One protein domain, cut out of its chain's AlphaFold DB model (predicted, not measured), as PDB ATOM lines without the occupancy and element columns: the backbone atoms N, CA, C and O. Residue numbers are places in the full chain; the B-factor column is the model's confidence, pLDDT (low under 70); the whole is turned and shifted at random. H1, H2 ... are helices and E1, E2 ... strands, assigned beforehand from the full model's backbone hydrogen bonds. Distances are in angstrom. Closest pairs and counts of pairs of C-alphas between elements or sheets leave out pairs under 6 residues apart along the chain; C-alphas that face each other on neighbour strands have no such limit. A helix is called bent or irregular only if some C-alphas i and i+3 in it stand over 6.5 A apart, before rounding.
ATOM      1  N   VAL A  13      62.894   0.253  33.941       95.19
ATOM      2  CA  VAL A  13      63.414  -0.941  33.262       95.19
ATOM      3  C   VAL A  13      64.327  -1.802  34.150       95.19
ATOM      4  O   VAL A  13      64.337  -3.017  33.981       95.19
ATOM      5  N   ASP A  14      65.049  -1.211  35.111       94.56
ATOM      6  CA  ASP A  14      65.869  -1.969  36.067       94.56
ATOM      7  C   ASP A  14      64.969  -2.758  37.032       94.56
ATOM      8  O   ASP A  14      65.236  -3.931  37.285       94.56
ATOM      9  N   GLU A  15      63.864  -2.156  37.496       95.69
ATOM     10  CA  GLU A  15      62.857  -2.817  38.346       95.69
ATOM     11  C   GLU A  15      62.230  -4.010  37.623       95.69
ATOM     12  O   GLU A  15      62.260  -5.129  38.131       95.69
ATOM     13  N   LEU A  16      61.744  -3.790  36.395       97.19
ATOM     14  CA  LEU A  16      61.139  -4.832  35.565       97.19
ATOM     15  C   LEU A  16      62.078  -6.033  35.379       97.19
ATOM     16  O   LEU A  16      61.653  -7.185  35.454       97.19
ATOM     17  N   LEU A  17      63.358  -5.782  35.095       97.38
ATOM     18  CA  LEU A  17      64.324  -6.848  34.823       97.38
ATOM     19  C   LEU A  17      64.835  -7.518  36.103       97.38
ATOM     20  O   LEU A  17      65.133  -8.716  36.075       97.38
ATOM     21  N   GLY A  18      64.905  -6.786  37.218       97.06
ATOM     22  CA  GLY A  18      65.135  -7.350  38.546       97.06
ATOM     23  C   GLY A  18      64.013  -8.305  38.953       97.06
ATOM     24  O   GLY A  18      64.282  -9.457  39.307       97.06
ATOM     25  N   GLU A  19      62.759  -7.874  38.802       98.00
ATOM     26  CA  GLU A  19      61.569  -8.685  39.073       98.00
ATOM     27  C   GLU A  19      61.516  -9.918  38.162       98.00
ATOM     28  O   GLU A  19      61.329 -11.039  38.637       98.00
ATOM     29  N   LEU A  20      61.767  -9.751  36.859       97.88
ATOM     30  CA  LEU A  20      61.781 -10.864  35.908       97.88
ATOM     31  C   LEU A  20      62.841 -11.915  36.270       97.88
ATOM     32  O   LEU A  20      62.602 -13.120  36.119       97.88
ATOM     33  N   ARG A  21      64.009 -11.490  36.776       97.44
ATOM     34  CA  ARG A  21      65.017 -12.435  37.271       97.44
ATOM     35  C   ARG A  21      64.536 -13.147  38.527       97.44
ATOM     36  O   ARG A  21      64.625 -14.371  38.575       97.44
ATOM     37  N   ALA A  22      64.010 -12.415  39.507       97.50
ATOM     38  CA  ALA A  22      63.481 -12.992  40.740       97.50
ATOM     39  C   ALA A  22      62.383 -14.028  40.447       97.50
ATOM     40  O   ALA A  22      62.463 -15.166  40.914       97.50
ATOM     41  N   PHE A  23      61.429 -13.685  39.577       97.31
ATOM     42  CA  PHE A  23      60.410 -14.597  39.062       97.31
ATOM     43  C   PHE A  23      61.030 -15.868  38.467       97.31
ATOM     44  O   PHE A  23      60.626 -16.980  38.808       97.31
ATOM     45  N   THR A  24      62.043 -15.714  37.612       95.75
ATOM     46  CA  THR A  24      62.707 -16.846  36.956       95.75
ATOM     47  C   THR A  24      63.410 -17.750  37.971       95.75
ATOM     48  O   THR A  24      63.272 -18.971  37.895       95.75
ATOM     49  N   VAL A  25      64.101 -17.182  38.966       94.00
ATOM     50  CA  VAL A  25      64.731 -17.954  40.050       94.00
ATOM     51  C   VAL A  25      63.685 -18.771  40.813       94.00
ATOM     52  O   VAL A  25      63.866 -19.974  41.015       94.00
ATOM     53  N   LEU A  26      62.569 -18.150  41.203       93.94
ATOM     54  CA  LEU A  26      61.491 -18.824  41.932       93.94
ATOM     55  C   LEU A  26      60.825 -19.927  41.090       93.94
ATOM     56  O   LEU A  26      60.524 -21.002  41.611       93.94
ATOM     57  N   ALA A  27      60.650 -19.699  39.786       93.81
ATOM     58  CA  ALA A  27      60.089 -20.679  38.858       93.81
ATOM     59  C   ALA A  27      61.011 -21.892  38.628       93.81
ATOM     60  O   ALA A  27      60.529 -23.019  38.529       93.81
ATOM     61  N   LEU A  28      62.332 -21.694  38.562       90.94
ATOM     62  CA  LEU A  28      63.293 -22.799  38.444       90.94
ATOM     63  C   LEU A  28      63.317 -23.651  39.723       90.94
ATOM     64  O   LEU A  28      63.315 -24.881  39.657       90.94
ATOM     65  N   ARG A  29      63.253 -23.006  40.894       89.38
ATOM     66  CA  ARG A  29      63.192 -23.702  42.190       89.38
ATOM     67  C   ARG A  29      61.922 -24.528  42.355       89.38
ATOM     68  O   ARG A  29      61.994 -25.642  42.866       89.38
ATOM     69  N   SER A  30      60.772 -24.013  41.916       88.88
ATOM     70  CA  SER A  30      59.495 -24.729  42.041       88.88
ATOM     71  C   SER A  30      59.426 -25.988  41.172       88.88
ATOM     72  O   SER A  30      58.740 -26.942  41.534       88.88
ATOM     73  N   LYS A  31      60.181 -26.035  40.067       82.25
ATOM     74  CA  LYS A  31      60.313 -27.222  39.209       82.25
ATOM     75  C   LYS A  31      61.232 -28.308  39.777       82.25
ATOM     76  O   LYS A  31      61.337 -29.371  39.173       82.25
ATOM     77  N   GLY A  32      61.877 -28.075  40.924       68.88
ATOM     78  CA  GLY A  32      62.769 -29.054  41.547       68.88
ATOM     79  C   GLY A  32      64.073 -29.271  40.776       68.88
ATOM     80  O   GLY A  32      64.720 -30.303  40.949       68.88
ATOM     81  N   GLU A  33      64.476 -28.318  39.931       63.59
ATOM     82  CA  GLU A  33      65.794 -28.342  39.302       63.59
ATOM     83  C   GLU A  33      66.855 -28.108  40.391       63.59
ATOM     84  O   GLU A  33      67.206 -26.976  40.727       63.59
ATOM     85  N   HIS A  34      67.342 -29.198  40.994       54.91
ATOM     86  CA  HIS A  34      68.515 -29.172  41.859       54.91
ATOM     87  C   HIS A  34      69.710 -28.703  41.030       54.91
ATOM     88  O   HIS A  34      70.285 -29.462  40.248       54.91
ATOM     89  N   GLN A  35      70.063 -27.428  41.181       54.66
ATOM     90  CA  GLN A  35      71.213 -26.854  40.500       54.66
ATOM     91  C   GLN A  35      72.477 -27.574  40.976       54.66
ATOM     92  O   GLN A  35      72.790 -27.605  42.168       54.66
ATOM     93  N   SER A  36      73.203 -28.178  40.038       46.28
ATOM     94  CA  SER A  36      74.526 -28.719  40.323       46.28
ATOM     95  C   SER A  36      75.479 -27.569  40.699       46.28
ATOM     96  O   SER A  36      75.293 -26.441  40.235       46.28
ATOM     97  N   PRO A  37      76.533 -27.809  41.499       47.09
ATOM     98  CA  PRO A  37      77.435 -26.748  41.963       47.09
ATOM     99  C   PRO A  37      78.090 -25.937  40.829       47.09
ATOM    100  O   PRO A  37      78.384 -24.758  40.996       47.09
ATOM    101  N   ALA A  38      78.286 -26.550  39.656       44.78
ATOM    102  CA  ALA A  38      78.802 -25.877  38.463       44.78
ATOM    103  C   ALA A  38      77.766 -24.944  37.802       44.78
ATOM    104  O   ALA A  38      78.134 -23.910  37.251       44.78
ATOM    105  N   VAL A  39      76.473 -25.273  37.893       47.62
ATOM    106  CA  VAL A  39      75.366 -24.408  37.453       47.62
ATOM    107  C   VAL A  39      75.135 -23.285  38.467       47.62
ATOM    108  O   VAL A  39      74.880 -22.162  38.063       47.62
ATOM    109  N   ALA A  40      75.356 -23.518  39.763       50.84
ATOM    110  CA  ALA A  40      75.343 -22.447  40.768       50.84
ATOM    111  C   ALA A  40      76.414 -21.360  40.513       50.84
ATOM    112  O   ALA A  40      76.235 -20.213  40.913       50.84
ATOM    113  N   ALA A  41      77.506 -21.689  39.806       55.56
ATOM    114  CA  ALA A  41      78.519 -20.715  39.387       55.56
ATOM    115  C   ALA A  41      78.065 -19.814  38.217       55.56
ATOM    116  O   ALA A  41      78.705 -18.802  37.933       55.56
ATOM    117  N   THR A  42      76.972 -20.162  37.534       68.00
ATOM    118  CA  THR A  42      76.410 -19.414  36.402       68.00
ATOM    119  C   THR A  42      74.934 -19.155  36.657       68.00
ATOM    120  O   THR A  42      74.133 -20.037  36.421       68.00
ATOM    121  N   ASP A  43      74.563 -17.955  37.115       84.94
ATOM    122  CA  ASP A  43      73.168 -17.557  37.387       84.94
ATOM    123  C   ASP A  43      72.222 -17.909  36.208       84.94
ATOM    124  O   ASP A  43      72.183 -17.176  35.206       84.94
ATOM    125  N   PRO A  44      71.454 -19.022  36.287       89.62
ATOM    126  CA  PRO A  44      70.686 -19.515  35.144       89.62
ATOM    127  C   PRO A  44      69.511 -18.593  34.827       89.62
ATOM    128  O   PRO A  44      69.145 -18.410  33.667       89.62
ATOM    129  N   ALA A  45      68.956 -17.953  35.857       92.69
ATOM    130  CA  ALA A  45      67.894 -16.978  35.698       92.69
ATOM    131  C   ALA A  45      68.397 -15.740  34.950       92.69
ATOM    132  O   ALA A  45      67.735 -15.276  34.020       92.69
ATOM    133  N   ARG A  46      69.599 -15.243  35.273       93.44
ATOM    134  CA  ARG A  46      70.231 -14.156  34.508       93.44
ATOM    135  C   ARG A  46      70.462 -14.544  33.050       93.44
ATOM    136  O   ARG A  46      70.235 -13.718  32.168       93.44
ATOM    137  N   ALA A  47      70.874 -15.784  32.777       92.69
ATOM    138  CA  ALA A  47      71.034 -16.271  31.405       92.69
ATOM    139  C   ALA A  47      69.703 -16.265  30.629       92.69
ATOM    140  O   ALA A  47      69.671 -15.830  29.476       92.69
ATOM    141  N   MET A  48      68.600 -16.667  31.269       94.56
ATOM    142  CA  MET A  48      67.262 -16.639  30.669       94.56
ATOM    143  C   MET A  48      66.777 -15.218  30.358       94.56
ATOM    144  O   MET A  48      66.142 -15.008  29.323       94.56
ATOM    145  N   ILE A  49      67.096 -14.233  31.206       95.75
ATOM    146  CA  ILE A  49      66.669 -12.840  30.987       95.75
ATOM    147  C   ILE A  49      67.635 -12.016  30.123       95.75
ATOM    148  O   ILE A  49      67.338 -10.871  29.778       95.75
ATOM    149  N   LEU A  50      68.783 -12.580  29.731       95.38
ATOM    150  CA  LEU A  50      69.819 -11.884  28.963       95.38
ATOM    151  C   LEU A  50      69.316 -11.217  27.666       95.38
ATOM    152  O   LEU A  50      69.769 -10.106  27.376       95.38
ATOM    153  N   PRO A  51      68.389 -11.809  26.883       96.81
ATOM    154  CA  PRO A  51      67.816 -11.123  25.727       96.81
ATOM    155  C   PRO A  51      67.122  -9.804  26.095       96.81
ATOM    156  O   PRO A  51      67.294  -8.812  25.390       96.81
ATOM    157  N   PHE A  52      66.406  -9.755  27.223       96.62
ATOM    158  CA  PHE A  52      65.724  -8.546  27.693       96.62
ATOM    159  C   PHE A  52      66.710  -7.502  28.233       96.62
ATOM    160  O   PHE A  52      66.573  -6.321  27.923       96.62
ATOM    161  N   LEU A  53      67.767  -7.939  28.931       95.50
ATOM    162  CA  LEU A  53      68.872  -7.061  29.348       95.50
ATOM    163  C   LEU A  53      69.539  -6.376  28.147       95.50
ATOM    164  O   LEU A  53      69.906  -5.209  28.211       95.50
ATOM    165  N   ARG A  54      69.676  -7.073  27.012       96.25
ATOM    166  CA  ARG A  54      70.201  -6.461  25.780       96.25
ATOM    167  C   ARG A  54      69.239  -5.430  25.195       96.25
ATOM    168  O   ARG A  54      69.690  -4.372  24.756       96.25
ATOM    169  N   LEU A  55      67.933  -5.706  25.214       96.44
ATOM    170  CA  LEU A  55      66.913  -4.763  24.741       96.44
ATOM    171  C   LEU A  55      66.859  -3.481  25.577       96.44
ATOM    172  O   LEU A  55      66.572  -2.428  25.018       96.44
ATOM    173  N   GLN A  56      67.192  -3.539  26.870       95.62
ATOM    174  CA  GLN A  56      67.229  -2.362  27.745       95.62
ATOM    175  C   GLN A  56      68.041  -1.201  27.147       95.62
ATOM    176  O   GLN A  56      67.606  -0.053  27.202       95.62
ATOM    177  N   SER A  57      69.179  -1.502  26.511       92.62
ATOM    178  CA  SER A  57      70.044  -0.497  25.875       92.62
ATOM    179  C   SER A  57      69.333   0.362  24.824       92.62
ATOM    180  O   SER A  57      69.711   1.512  24.615       92.62
ATOM    181  N   GLN A  58      68.265  -0.152  24.203       93.94
ATOM    182  CA  GLN A  58      67.472   0.584  23.215       93.94
ATOM    183  C   GLN A  58      66.699   1.757  23.829       93.94
ATOM    184  O   GLN A  58      66.256   2.644  23.099       93.94
ATOM    185  N   PHE A  59      66.545   1.776  25.156       94.06
ATOM    186  CA  PHE A  59      65.847   2.827  25.893       94.06
ATOM    187  C   PHE A  59      66.782   3.894  26.481       94.06
ATOM    188  O   PHE A  59      66.295   4.903  27.002       94.06
ATOM    189  N   ALA A  60      68.104   3.723  26.362       92.94
ATOM    190  CA  ALA A  60      69.065   4.747  26.756       92.94
ATOM    191  C   ALA A  60      68.799   6.048  25.982       92.94
ATOM    192  O   ALA A  60      68.645   6.051  24.758       92.94
ATOM    193  N   ASN A  61      68.688   7.156  26.714       92.62
ATOM    194  CA  ASN A  61      68.374   8.490  26.204       92.62
ATOM    195  C   ASN A  61      67.072   8.583  25.386       92.62
ATOM    196  O   ASN A  61      66.845   9.563  24.674       92.62
ATOM    197  N   LYS A  62      66.174   7.596  25.507       91.50
ATOM    198  CA  LYS A  62      64.830   7.648  24.923       91.50
ATOM    199  C   LYS A  62      63.828   8.216  25.917       91.50
ATOM    200  O   LYS A  62      63.996   8.124  27.133       91.50
ATOM    201  N   ARG A  63      62.767   8.810  25.375       90.06
ATOM    202  CA  ARG A  63      61.574   9.211  26.127       90.06
ATOM    203  C   ARG A  63      60.585   8.047  26.152       90.06
ATOM    204  O   ARG A  63      60.548   7.252  25.215       90.06
ATOM    205  N   GLY A  64      59.769   7.978  27.198       91.12
ATOM    206  CA  GLY A  64      58.758   6.936  27.371       91.12
ATOM    207  C   GLY A  64      58.953   6.135  28.662       91.12
ATOM    208  O   GLY A  64      59.858   6.439  29.435       91.12
ATOM    209  N   PRO A  65      58.111   5.116  28.895       92.19
ATOM    210  CA  PRO A  65      57.982   4.453  30.199       92.19
ATOM    211  C   PRO A  65      59.249   3.728  30.671       92.19
ATOM    212  O   PRO A  65      59.496   3.647  31.866       92.19
ATOM    213  N   TYR A  66      60.063   3.230  29.738       94.62
ATOM    214  CA  TYR A  66      61.315   2.522  30.038       94.62
ATOM    215  C   TYR A  66      62.560   3.345  29.700       94.62
ATOM    216  O   TYR A  66      63.677   2.853  29.828       94.62
ATOM    217  N   GLY A  67      62.364   4.586  29.241       92.62
ATOM    218  CA  GLY A  67      63.436   5.505  28.897       92.62
ATOM    219  C   GLY A  67      64.232   5.923  30.126       92.62
ATOM    220  O   GLY A  67      63.658   6.185  31.181       92.62
ATOM    221  N   TYR A  68      65.551   6.010  29.988       92.44
ATOM    222  CA  TYR A  68      66.419   6.489  31.058       92.44
ATOM    223  C   TYR A  68      67.584   7.301  30.510       92.44
ATOM    224  O   TYR A  68      68.050   7.079  29.393       92.44
ATOM    225  N   PHE A  69      68.061   8.245  31.312       91.00
ATOM    226  CA  PHE A  69      69.165   9.119  30.944       91.00
ATOM    227  C   PHE A  69      70.521   8.413  31.104       91.00
ATOM    228  O   PHE A  69      70.753   7.725  32.101       91.00
ATOM    229  N   VAL A  70      71.427   8.619  30.144       90.62
ATOM    230  CA  VAL A  70      72.828   8.177  30.194       90.62
ATOM    231  C   VAL A  70      73.728   9.316  29.723       90.62
ATOM    232  O   VAL A  70      73.499   9.887  28.661       90.62
ATOM    233  N   PHE A  71      74.786   9.614  30.481       85.69
ATOM    234  CA  PHE A  71      75.825  10.566  30.076       85.69
ATOM    235  C   PHE A  71      76.767   9.941  29.033       85.69
ATOM    236  O   PHE A  71      77.874   9.524  29.364       85.69
ATOM    237  N   ASP A  72      76.330   9.860  27.776       89.38
ATOM    238  CA  ASP A  72      77.109   9.284  26.664       89.38
ATOM    239  C   ASP A  72      77.372  10.268  25.505       89.38
ATOM    240  O   ASP A  72      78.048   9.922  24.541       89.38
ATOM    241  N   GLY A  73      76.863  11.501  25.603       88.44
ATOM    242  CA  GLY A  73      76.995  12.530  24.566       88.44
ATOM    243  C   GLY A  73      75.966  12.444  23.432       88.44
ATOM    244  O   GLY A  73      76.008  13.274  22.528       88.44
ATOM    245  N   PHE A  74      75.026  11.495  23.479       86.94
ATOM    246  CA  PHE A  74      73.990  11.296  22.456       86.94
ATOM    247  C   PHE A  74      72.580  11.684  22.932       86.94
ATOM    248  O   PHE A  74      71.590  11.420  22.244       86.94
ATOM    249  N   THR A  75      72.462  12.307  24.105       86.56
ATOM    250  CA  THR A  75      71.177  12.730  24.666       86.56
ATOM    251  C   THR A  75      70.633  14.000  24.009       86.56
ATOM    252  O   THR A  75      71.367  14.944  23.726       86.56
ATOM    253  N   ASP A  76      69.311  14.051  23.833       84.69
ATOM    254  CA  ASP A  76      68.570  15.279  23.529       84.69
ATOM    255  C   ASP A  76      68.865  16.367  24.593       84.69
ATOM    256  O   ASP A  76      68.662  16.107  25.781       84.69
ATOM    257  N   PRO A  77      69.293  17.589  24.211       86.31
ATOM    258  CA  PRO A  77      69.560  18.687  25.149       86.31
ATOM    259  C   PRO A  77      68.376  19.069  26.046       86.31
ATOM    260  O   PRO A  77      68.559  19.706  27.079       86.31
ATOM    261  N   THR A  78      67.158  18.700  25.651       89.94
ATOM    262  CA  THR A  78      65.926  18.964  26.404       89.94
ATOM    263  C   THR A  78      65.479  17.772  27.258       89.94
ATOM    264  O   THR A  78      64.337  17.733  27.734       89.94
ATOM    265  N   TYR A  79      66.327  16.754  27.428       87.81
ATOM    266  CA  TYR A  79      66.008  15.612  28.279       87.81
ATOM    267  C   TYR A  79      65.831  16.080  29.732       87.81
ATOM    268  O   TYR A  79      66.693  16.786  30.257       87.81
ATOM    269  N   PRO A  80      64.721  15.721  30.399       84.19
ATOM    270  CA  PRO A  80      64.463  16.177  31.755       84.19
ATOM    271  C   PRO A  80      65.492  15.579  32.714       84.19
ATOM    272  O   PRO A  80      65.579  14.363  32.878       84.19
ATOM    273  N   ILE A  81      66.252  16.447  33.373       83.50
ATOM    274  CA  ILE A  81      67.141  16.060  34.464       83.50
ATOM    275  C   ILE A  81      66.372  16.260  35.760       83.50
ATOM    276  O   ILE A  81      65.828  17.335  36.015       83.50
ATOM    277  N   ARG A  82      66.319  15.216  36.588       85.69
ATOM    278  CA  ARG A  82      65.732  15.325  37.919       85.69
ATOM    279  C   ARG A  82      66.560  16.303  38.746       85.69
ATOM    280  O   ARG A  82      67.742  16.070  38.983       85.69
ATOM    281  N   THR A  83      65.915  17.357  39.219       90.62
ATOM    282  CA  THR A  83      66.500  18.310  40.155       90.62
ATOM    283  C   THR A  83      65.988  18.033  41.563       90.62
ATOM    284  O   THR A  83      64.843  17.627  41.766       90.62
ATOM    285  N   VAL A  84      66.861  18.223  42.546       93.00
ATOM    286  CA  VAL A  84      66.530  18.155  43.970       93.00
ATOM    287  C   VAL A  84      66.944  19.488  44.567       93.00
ATOM    288  O   VAL A  84      68.093  19.896  44.411       93.00
ATOM    289  N   ASN A  85      66.002  20.178  45.205       94.56
ATOM    290  CA  ASN A  85      66.286  21.446  45.865       94.56
ATOM    291  C   ASN A  85      67.046  21.184  47.168       94.56
ATOM    292  O   ASN A  85      66.674  20.289  47.926       94.56
ATOM    293  N   ILE A  86      68.086  21.977  47.410       96.81
ATOM    294  CA  ILE A  86      68.945  21.917  48.595       96.81
ATOM    295  C   ILE A  86      69.106  23.327  49.165       96.81
ATOM    296  O   ILE A  86      69.188  24.297  48.407       96.81
ATOM    297  N   ASN A  87      69.141  23.439  50.487       97.56
ATOM    298  CA  ASN A  87      69.366  24.679  51.220       97.56
ATOM    299  C   ASN A  87      70.773  24.691  51.839       97.56
ATOM    300  O   ASN A  87      71.317  23.624  52.128       97.56
ATOM    301  N   PRO A  88      71.354  25.875  52.105       97.94
ATOM    302  CA  PRO A  88      72.595  25.969  52.866       97.94
ATOM    303  C   PRO A  88      72.484  25.254  54.217       97.94
ATOM    304  O   PRO A  88      71.537  25.489  54.971       97.94
ATOM    305  N   GLY A  89      73.462  24.406  54.527       97.69
ATOM    306  CA  GLY A  89      73.483  23.573  55.727       97.69
ATOM    307  C   GLY A  89      72.819  22.202  55.575       97.69
ATOM    308  O   GLY A  89      72.966  21.381  56.484       97.69
ATOM    309  N   ASP A  90      72.143  21.920  54.456       98.19
ATOM    310  CA  ASP A  90      71.580  20.593  54.203       98.19
ATOM    311  C   ASP A  90      72.694  19.553  54.046       98.19
ATOM    312  O   ASP A  90      73.701  19.758  53.361       98.19
ATOM    313  N   GLU A  91      72.490  18.389  54.654       97.81
ATOM    314  CA  GLU A  91      73.352  17.238  54.452       97.81
ATOM    315  C   GLU A  91      72.946  16.505  53.177       97.81
ATOM    316  O   GLU A  91      71.831  15.986  53.069       97.81
ATOM    317  N   VAL A  92      73.878  16.394  52.233       97.75
ATOM    318  CA  VAL A  92      73.666  15.687  50.971       97.75
ATOM    319  C   VAL A  92      74.534  14.439  50.934       97.75
ATOM    320  O   VAL A  92      75.754  14.497  51.106       97.75
ATOM    321  N   VAL A  93      73.895  13.300  50.662       97.50
ATOM    322  CA  VAL A  93      74.576  12.026  50.404       97.50
ATOM    323  C   VAL A  93      74.152  11.477  49.045       97.50
ATOM    324  O   VAL A  93      72.959  11.279  48.785       97.50
ATOM    325  N   LEU A  94      75.139  11.213  48.192       96.19
ATOM    326  CA  LEU A  94      74.992  10.600  46.875       96.19
ATOM    327  C   LEU A  94      75.690   9.243  46.868       96.19
ATOM    328  O   LEU A  94      76.756   9.085  47.465       96.19
ATOM    329  N   ALA A  95      75.106   8.275  46.172       95.81
ATOM    330  CA  ALA A  95      75.695   6.956  46.014       95.81
ATOM    331  C   ALA A  95      75.286   6.310  44.688       95.81
ATOM    332  O   ALA A  95      74.261   6.682  44.113       95.81
ATOM    333  N   SER A  96      76.089   5.351  44.222       94.31
ATOM    334  CA  SER A  96      75.669   4.423  43.166       94.31
ATOM    335  C   SER A  96      74.659   3.401  43.703       94.31
ATOM    336  O   SER A  96      74.500   3.229  44.913       94.31
ATOM    337  N   ASP A  97      73.997   2.692  42.793       92.50
ATOM    338  CA  ASP A  97      73.087   1.572  43.069       92.50
ATOM    339  C   ASP A  97      73.768   0.360  43.734       92.50
ATOM    340  O   ASP A  97      73.086  -0.486  44.308       92.50
ATOM    341  N   GLY A  98      75.104   0.327  43.779       94.44
ATOM    342  CA  GLY A  98      75.874  -0.563  44.655       94.44
ATOM    343  C   GLY A  98      75.612  -0.372  46.159       94.44
ATOM    344  O   GLY A  98      76.046  -1.203  46.958       94.44
ATOM    345  N   TYR A  99      74.877   0.674  46.563       95.75
ATOM    346  CA  TYR A  99      74.287   0.818  47.899       95.75
ATOM    347  C   TYR A  99      72.747   0.829  47.831       95.75
ATOM    348  O   TYR A  99      72.150   1.908  47.833       95.75
ATOM    349  N   PRO A 100      72.084  -0.346  47.844       92.62
ATOM    350  CA  PRO A 100      70.620  -0.451  47.794       92.62
ATOM    351  C   PRO A 100      69.899   0.350  48.876       92.62
ATOM    352  O   PRO A 100      68.869   0.968  48.622       92.62
ATOM    353  N   LEU A 101      70.462   0.353  50.089       93.62
ATOM    354  CA  LEU A 101      69.949   1.121  51.212       93.62
ATOM    355  C   LEU A 101      70.997   2.124  51.688       93.62
ATOM    356  O   LEU A 101      71.898   1.803  52.467       93.62
ATOM    357  N   LEU A 102      70.862   3.359  51.212       94.94
ATOM    358  CA  LEU A 102      71.772   4.444  51.550       94.94
ATOM    359  C   LEU A 102      71.515   4.965  52.969       94.94
ATOM    360  O   LEU A 102      70.374   5.191  53.377       94.94
ATOM    361  N   ARG A 103      72.593   5.189  53.725       96.19
ATOM    362  CA  ARG A 103      72.561   5.732  55.088       96.19
ATOM    363  C   ARG A 103      73.404   7.017  55.201       96.19
ATOM    364  O   ARG A 103      74.257   7.252  54.348       96.19
ATOM    365  N   PRO A 104      73.231   7.825  56.272       95.56
ATOM    366  CA  PRO A 104      73.969   9.086  56.482       95.56
ATOM    367  C   PRO A 104      75.497   8.984  56.554       95.56
ATOM    368  O   PRO A 104      76.199   9.983  56.374       95.56
ATOM    369  N   SER A 105      76.028   7.793  56.835       96.75
ATOM    370  CA  SER A 105      77.463   7.518  56.811       96.75
ATOM    371  C   SER A 105      77.787   6.306  55.944       96.75
ATOM    372  O   SER A 105      76.996   5.359  55.842       96.75
ATOM    373  N   LEU A 106      79.003   6.296  55.390       97.50
ATOM    374  CA  LEU A 106      79.542   5.149  54.659       97.50
ATOM    375  C   LEU A 106      79.499   3.884  55.524       97.50
ATOM    376  O   LEU A 106      78.973   2.868  55.094       97.50
ATOM    377  N   ALA A 107      79.947   3.959  56.781       98.12
ATOM    378  CA  ALA A 107      79.962   2.811  57.689       98.12
ATOM    379  C   ALA A 107      78.558   2.231  57.955       98.12
ATOM    380  O   ALA A 107      78.394   1.018  58.073       98.12
ATOM    381  N   GLN A 108      77.526   3.076  58.057       97.75
ATOM    382  CA  GLN A 108      76.142   2.603  58.157       97.75
ATOM    383  C   GLN A 108      75.675   1.950  56.852       97.75
ATOM    384  O   GLN A 108      75.044   0.901  56.918       97.75
ATOM    385  N   SER A 109      76.011   2.529  55.697       97.62
ATOM    386  CA  SER A 109      75.635   1.987  54.382       97.62
ATOM    387  C   SER A 109      76.312   0.636  54.115       97.62
ATOM    388  O   SER A 109      75.671  -0.304  53.659       97.62
ATOM    389  N   GLU A 110      77.583   0.489  54.497       97.81
ATOM    390  CA  GLU A 110      78.320  -0.779  54.444       97.81
ATOM    391  C   GLU A 110      77.686  -1.853  55.334       97.81
ATOM    392  O   GLU A 110      77.560  -3.003  54.920       97.81
ATOM    393  N   ARG A 111      77.233  -1.497  56.544       97.94
ATOM    394  CA  ARG A 111      76.533  -2.451  57.421       97.94
ATOM    395  C   ARG A 111      75.230  -2.951  56.807       97.94
ATOM    396  O   ARG A 111      74.947  -4.140  56.923       97.94
ATOM    397  N   GLU A 112      74.469  -2.081  56.147       97.19
ATOM    398  CA  GLU A 112      73.256  -2.494  55.431       97.19
ATOM    399  C   GLU A 112      73.570  -3.384  54.233       97.19
ATOM    400  O   GLU A 112      72.908  -4.398  54.045       97.19
ATOM    401  N   LEU A 113      74.623  -3.073  53.472       97.25
ATOM    402  CA  LEU A 113      75.061  -3.924  52.367       97.25
ATOM    403  C   LEU A 113      75.472  -5.321  52.860       97.25
ATOM    404  O   LEU A 113      75.085  -6.322  52.261       97.25
ATOM    405  N   GLN A 114      76.209  -5.409  53.973       96.94
ATOM    406  CA  GLN A 114      76.571  -6.697  54.575       96.94
ATOM    407  C   GLN A 114      75.355  -7.440  55.134       96.94
ATOM    408  O   GLN A 114      75.289  -8.664  55.028       96.94
ATOM    409  N   ARG A 115      74.377  -6.731  55.713       97.25
ATOM    410  CA  ARG A 115      73.105  -7.335  56.130       97.25
ATOM    411  C   ARG A 115      72.394  -7.949  54.925       97.25
ATOM    412  O   ARG A 115      72.112  -9.144  54.954       97.25
ATOM    413  N   LEU A 116      72.209  -7.166  53.862       96.50
ATOM    414  CA  LEU A 116      71.563  -7.599  52.625       96.50
ATOM    415  C   LEU A 116      72.288  -8.795  51.999       96.50
ATOM    416  O   LEU A 116      71.648  -9.770  51.637       96.50
ATOM    417  N   LYS A 117      73.626  -8.793  51.970       95.19
ATOM    418  CA  LYS A 117      74.424  -9.932  51.486       95.19
ATOM    419  C   LYS A 117      74.168 -11.229  52.258       95.19
ATOM    420  O   LYS A 117      74.279 -12.305  51.681       95.19
ATOM    421  N   ARG A 118      73.870 -11.157  53.559       94.81
ATOM    422  CA  ARG A 118      73.552 -12.344  54.373       94.81
ATOM    423  C   ARG A 118      72.095 -12.775  54.234       94.81
ATOM    424  O   ARG A 118      71.829 -13.970  54.277       94.81
ATOM    425  N   GLU A 119      71.178 -11.818  54.145       96.00
ATOM    426  CA  GLU A 119      69.730 -12.060  54.224       96.00
ATOM    427  C   GLU A 119      69.086 -12.285  52.847       96.00
ATOM    428  O   GLU A 119      68.168 -13.091  52.728       96.00
ATOM    429  N   ASP A 120      69.614 -11.651  51.801       95.81
ATOM    430  CA  ASP A 120      69.204 -11.805  50.402       95.81
ATOM    431  C   ASP A 120      70.447 -11.920  49.486       95.81
ATOM    432  O   ASP A 120      70.689 -11.062  48.635       95.81
ATOM    433  N   PRO A 121      71.287 -12.965  49.645       94.00
ATOM    434  CA  PRO A 121      72.540 -13.124  48.888       94.00
ATOM    435  C   PRO A 121      72.326 -13.207  47.373       94.00
ATOM    436  O   PRO A 121      73.213 -12.878  46.582       94.00
ATOM    437  N   GLU A 122      71.152 -13.664  46.952       93.88
ATOM    438  CA  GLU A 122      70.812 -13.770  45.544       93.88
ATOM    439  C   GLU A 122      70.146 -12.517  45.002       93.88
ATOM    440  O   GLU A 122      70.080 -12.432  43.787       93.88
ATOM    441  N   LEU A 123      69.724 -11.550  45.825       96.00
ATOM    442  CA  LEU A 123      69.038 -10.324  45.394       96.00
ATOM    443  C   LEU A 123      67.764 -10.613  44.587       96.00
ATOM    444  O   LEU A 123      67.616 -10.200  43.430       96.00
ATOM    445  N   ILE A 124      66.872 -11.404  45.188       96.38
ATOM    446  CA  ILE A 124      65.588 -11.824  44.597       96.38
ATOM    447  C   ILE A 124      64.382 -11.533  45.498       96.38
ATOM    448  O   ILE A 124      63.248 -11.781  45.083       96.38
ATOM    449  N   SER A 125      64.607 -11.046  46.721       95.00
ATOM    450  CA  SER A 125      63.558 -10.832  47.717       95.00
ATOM    451  C   SER A 125      63.475  -9.369  48.137       95.00
ATOM    452  O   SER A 125      62.612  -8.649  47.645       95.00
ATOM    453  N   GLU A 126      64.347  -8.924  49.045       94.75
ATOM    454  CA  GLU A 126      64.312  -7.562  49.588       94.75
ATOM    455  C   GLU A 126      64.746  -6.538  48.535       94.75
ATOM    456  O   GLU A 126      64.127  -5.485  48.399       94.75
ATOM    457  N   TYR A 127      65.792  -6.862  47.772       94.81
ATOM    458  CA  TYR A 127      66.290  -6.014  46.697       94.81
ATOM    459  C   TYR A 127      66.439  -6.838  45.425       94.81
ATOM    460  O   TYR A 127      67.420  -7.554  45.239       94.81
ATOM    461  N   GLN A 128      65.443  -6.752  44.548       96.31
ATOM    462  CA  GLN A 128      65.423  -7.503  43.298       96.31
ATOM    463  C   GLN A 128      66.340  -6.844  42.270       96.31
ATOM    464  O   GLN A 128      66.052  -5.767  41.754       96.31
ATOM    465  N   SER A 129      67.448  -7.512  41.960       94.94
ATOM    466  CA  SER A 129      68.446  -7.029  41.007       94.94
ATOM    467  C   SER A 129      68.635  -8.011  39.856       94.94
ATOM    468  O   SER A 129      68.314  -9.198  39.945       94.94
ATOM    469  N   THR A 130      69.217  -7.529  38.758       93.81
ATOM    470  CA  THR A 130      69.553  -8.361  37.594       93.81
ATOM    471  C   THR A 130      70.695  -9.344  37.883       93.81
ATOM    472  O   THR A 130      70.942 -10.245  37.079       93.81
ATOM    473  N   LYS A 131      71.416  -9.189  38.996       92.62
ATOM    474  CA  LYS A 131      72.495 -10.074  39.467       92.62
ATOM    475  C   LYS A 131      72.452 -10.175  40.992       92.62
ATOM    476  O   LYS A 131      72.048  -9.219  41.642       92.62
ATOM    477  N   GLY A 132      72.886 -11.313  41.533       93.06
ATOM    478  CA  GLY A 132      73.134 -11.496  42.967       93.06
ATOM    479  C   GLY A 132      74.574 -11.166  43.371       93.06
ATOM    480  O   GLY A 132      75.372 -10.699  42.553       93.06
ATOM    481  N   PHE A 133      74.925 -11.446  44.626       93.44
ATOM    482  CA  PHE A 133      76.308 -11.358  45.091       93.44
ATOM    483  C   PHE A 133      77.154 -12.514  44.539       93.44
ATOM    484  O   PHE A 133      76.770 -13.680  44.621       93.44
ATOM    485  N   THR A 134      78.347 -12.199  44.034       89.19
ATOM    486  CA  THR A 134      79.309 -13.207  43.563       89.19
ATOM    487  C   THR A 134      80.205 -13.675  44.717       89.19
ATOM    488  O   THR A 134      80.736 -12.827  45.446       89.19
ATOM    489  N   PRO A 135      80.433 -14.992  44.902       84.75
ATOM    490  CA  PRO A 135      81.377 -15.492  45.899       84.75
ATOM    491  C   PRO A 135      82.767 -14.864  45.741       84.75
ATOM    492  O   PRO A 135      83.310 -14.813  44.642       84.75
ATOM    493  N   GLY A 136      83.336 -14.383  46.846       86.25
ATOM    494  CA  GLY A 136      84.632 -13.693  46.857       86.25
ATOM    495  C   GLY A 136      84.568 -12.183  46.606       86.25
ATOM    496  O   GLY A 136      85.533 -11.498  46.927       86.25
ATOM    497  N   ASN A 137      83.439 -11.642  46.133       88.19
ATOM    498  CA  ASN A 137      83.254 -10.197  46.003       88.19
ATOM    499  C   ASN A 137      82.603  -9.609  47.259       88.19
ATOM    500  O   ASN A 137      81.666 -10.179  47.827       88.19
ATOM    501  N   ASP A 138      83.044  -8.419  47.666       88.56
ATOM    502  CA  ASP A 138      82.454  -7.694  48.800       88.56
ATOM    503  C   ASP A 138      81.092  -7.065  48.472       88.56
ATOM    504  O   ASP A 138      80.301  -6.810  49.379       88.56
ATOM    505  N   SER A 139      80.801  -6.869  47.184       92.62
ATOM    506  CA  SER A 139      79.583  -6.244  46.666       92.62
ATOM    507  C   SER A 139      79.068  -6.975  45.420       92.62
ATOM    508  O   SER A 139      79.813  -7.706  44.762       92.62
ATOM    509  N   PHE A 140      77.793  -6.768  45.091       93.00
ATOM    510  CA  PHE A 140      77.186  -7.217  43.835       93.00
ATOM    511  C   PHE A 140      77.380  -6.197  42.698       93.00
ATOM    512  O   PHE A 140      77.360  -6.575  41.524       93.00
ATOM    513  N   ASP A 141      77.597  -4.920  43.030       94.06
ATOM    514  CA  ASP A 141      77.864  -3.846  42.070       94.06
ATOM    515  C   ASP A 141      78.976  -2.894  42.506       94.06
ATOM    516  O   ASP A 141      79.400  -2.903  43.668       94.06
ATOM    517  N   ASP A 142      79.418  -2.065  41.564       94.56
ATOM    518  CA  ASP A 142      80.364  -0.988  41.820       94.56
ATOM    519  C   ASP A 142      79.773   0.043  42.788       94.56
ATOM    520  O   ASP A 142      78.594   0.412  42.750       94.56
ATOM    521  N   ARG A 143      80.624   0.532  43.690       95.31
ATOM    522  CA  ARG A 143      80.212   1.363  44.820       95.31
ATOM    523  C   ARG A 143      80.875   2.720  44.756       95.31
ATOM    524  O   ARG A 143      82.094   2.828  44.699       95.31
ATOM    525  N   THR A 144      80.060   3.758  44.831       96.31
ATOM    526  CA  THR A 144      80.497   5.134  45.046       96.31
ATOM    527  C   THR A 144      79.666   5.724  46.167       96.31
ATOM    528  O   THR A 144      78.459   5.502  46.220       96.31
ATOM    529  N   TYR A 145      80.312   6.475  47.054       97.69
ATOM    530  CA  TYR A 145      79.668   7.201  48.140       97.69
ATOM    531  C   TYR A 145      80.281   8.596  48.236       97.69
ATOM    532  O   TYR A 145      81.501   8.741  48.308       97.69
ATOM    533  N   LEU A 146      79.434   9.619  48.282       97.88
ATOM    534  CA  LEU A 146      79.824  11.005  48.493       97.88
ATOM    535  C   LEU A 146      78.902  11.631  49.534       97.88
ATOM    536  O   LEU A 146      77.684  11.489  49.456       97.88
ATOM    537  N   ARG A 147      79.485  12.360  50.482       97.69
ATOM    538  CA  ARG A 147      78.764  13.107  51.513       97.69
ATOM    539  C   ARG A 147      79.358  14.501  51.638       97.69
ATOM    540  O   ARG A 147      80.577  14.628  51.730       97.69
ATOM    541  N   PHE A 148      78.503  15.512  51.712       97.62
ATOM    542  CA  PHE A 148      78.896  16.895  51.967       97.62
ATOM    543  C   PHE A 148      77.758  17.679  52.633       97.62
ATOM    544  O   PHE A 148      76.630  17.194  52.723       97.62
ATOM    545  N   ILE A 149      78.085  18.874  53.124       97.94
ATOM    546  CA  ILE A 149      77.120  19.872  53.593       97.94
ATOM    547  C   ILE A 149      77.046  20.961  52.520       97.94
ATOM    548  O   ILE A 149      78.100  21.406  52.058       97.94
ATOM    549  N   ALA A 150      75.831  21.303  52.092       95.38
ATOM    550  CA  ALA A 150      75.563  22.299  51.052       95.38
ATOM    551  C   ALA A 150      75.772  23.744  51.531       95.38
ATOM    552  O   ALA A 150      75.577  24.018  52.739       95.38
TER     553      ALA A 150
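This is residues 13 to 150 of the 150 residues of an uncharacterized protein of Bifidobacterium longum (UniProt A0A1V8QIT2). This is a loose, two-sided model: the helices H1 and H3 lie side by side as an antiparallel pair on one side, and H4 with the two-stranded ribbon of E1 and E2 makes the other. Residues 60 to 90 swing from the end of H3 round to E1, and the stretch 120 to 144 folds back from H4 toward H1 before it reaches E2. The printed part has 138 residues, with four named helices and two named strands in the order H1, H2, H3, E1, H4, E2; the sheet, E1 - E2, is antiparallel. The class is mostly helix, though under half of the residues, 62 of 138, are in named elements. The whole is loose, with a radius of gyration of the C-alphas of 17.9 A, and only just elongated, with spans of 56 by 37 by 21 A.

H1, residues 13 to 30, begins at C-alpha 13 (63.414, -0.941, 33.262) and is 25.7 A long from first to last C-alpha. H2 is residues 37 to 40. H3, residues 44 to 59, is 24.7 A long and irregular, with C-alphas 48 and 51 7.4 A apart; it has a kink of 46 degrees near residue 51. E1 is residues 91 to 95, 13.5 A long. H4, residues 106 to 119, is 19.8 A long and begins at C-alpha 106 (79.542, 5.149, 54.659). E2, residues 145 to 149, is 14.0 A long and ends at C-alpha 149 (77.120, 19.872, 53.593).

H1 and H3 touch, their closest C-alphas being those of Thr 24 and Ala 45, 5.3 A apart. They run opposite ways at a shallow tilt of 16 degrees. H2 and H3 meet only through their link, and H1 and H2 are apart. H4 is apart from H1, H2 and H3. E1 and E2 are antiparallel, with 166 degrees between their directions; N 92 and O 148 are 2.9 A apart, and N 148 and O 92 3.0 A, both within hydrogen-bond range. The closest C-alphas of H4 and E2 are those of Leu 106 and Tyr 145, 6.8 A apart. In H1 and H4 every O i to N i+4 pair is within hydrogen-bond range, in H3 7 of 12 are, and H2 is too short for such a pair.

The two C-alphas farthest apart, those of Gly 32 and Pro 88, are 57.0 A apart. The printed part has no cut. The links H3 to E1, of 31 residues, and H4 to E2, of 25, are long. Residues 29 to 34 stand free. The mean pLDDT of the printed part is 90.7; residues 32 to 42 are under 70, and H2 has a mean of 48.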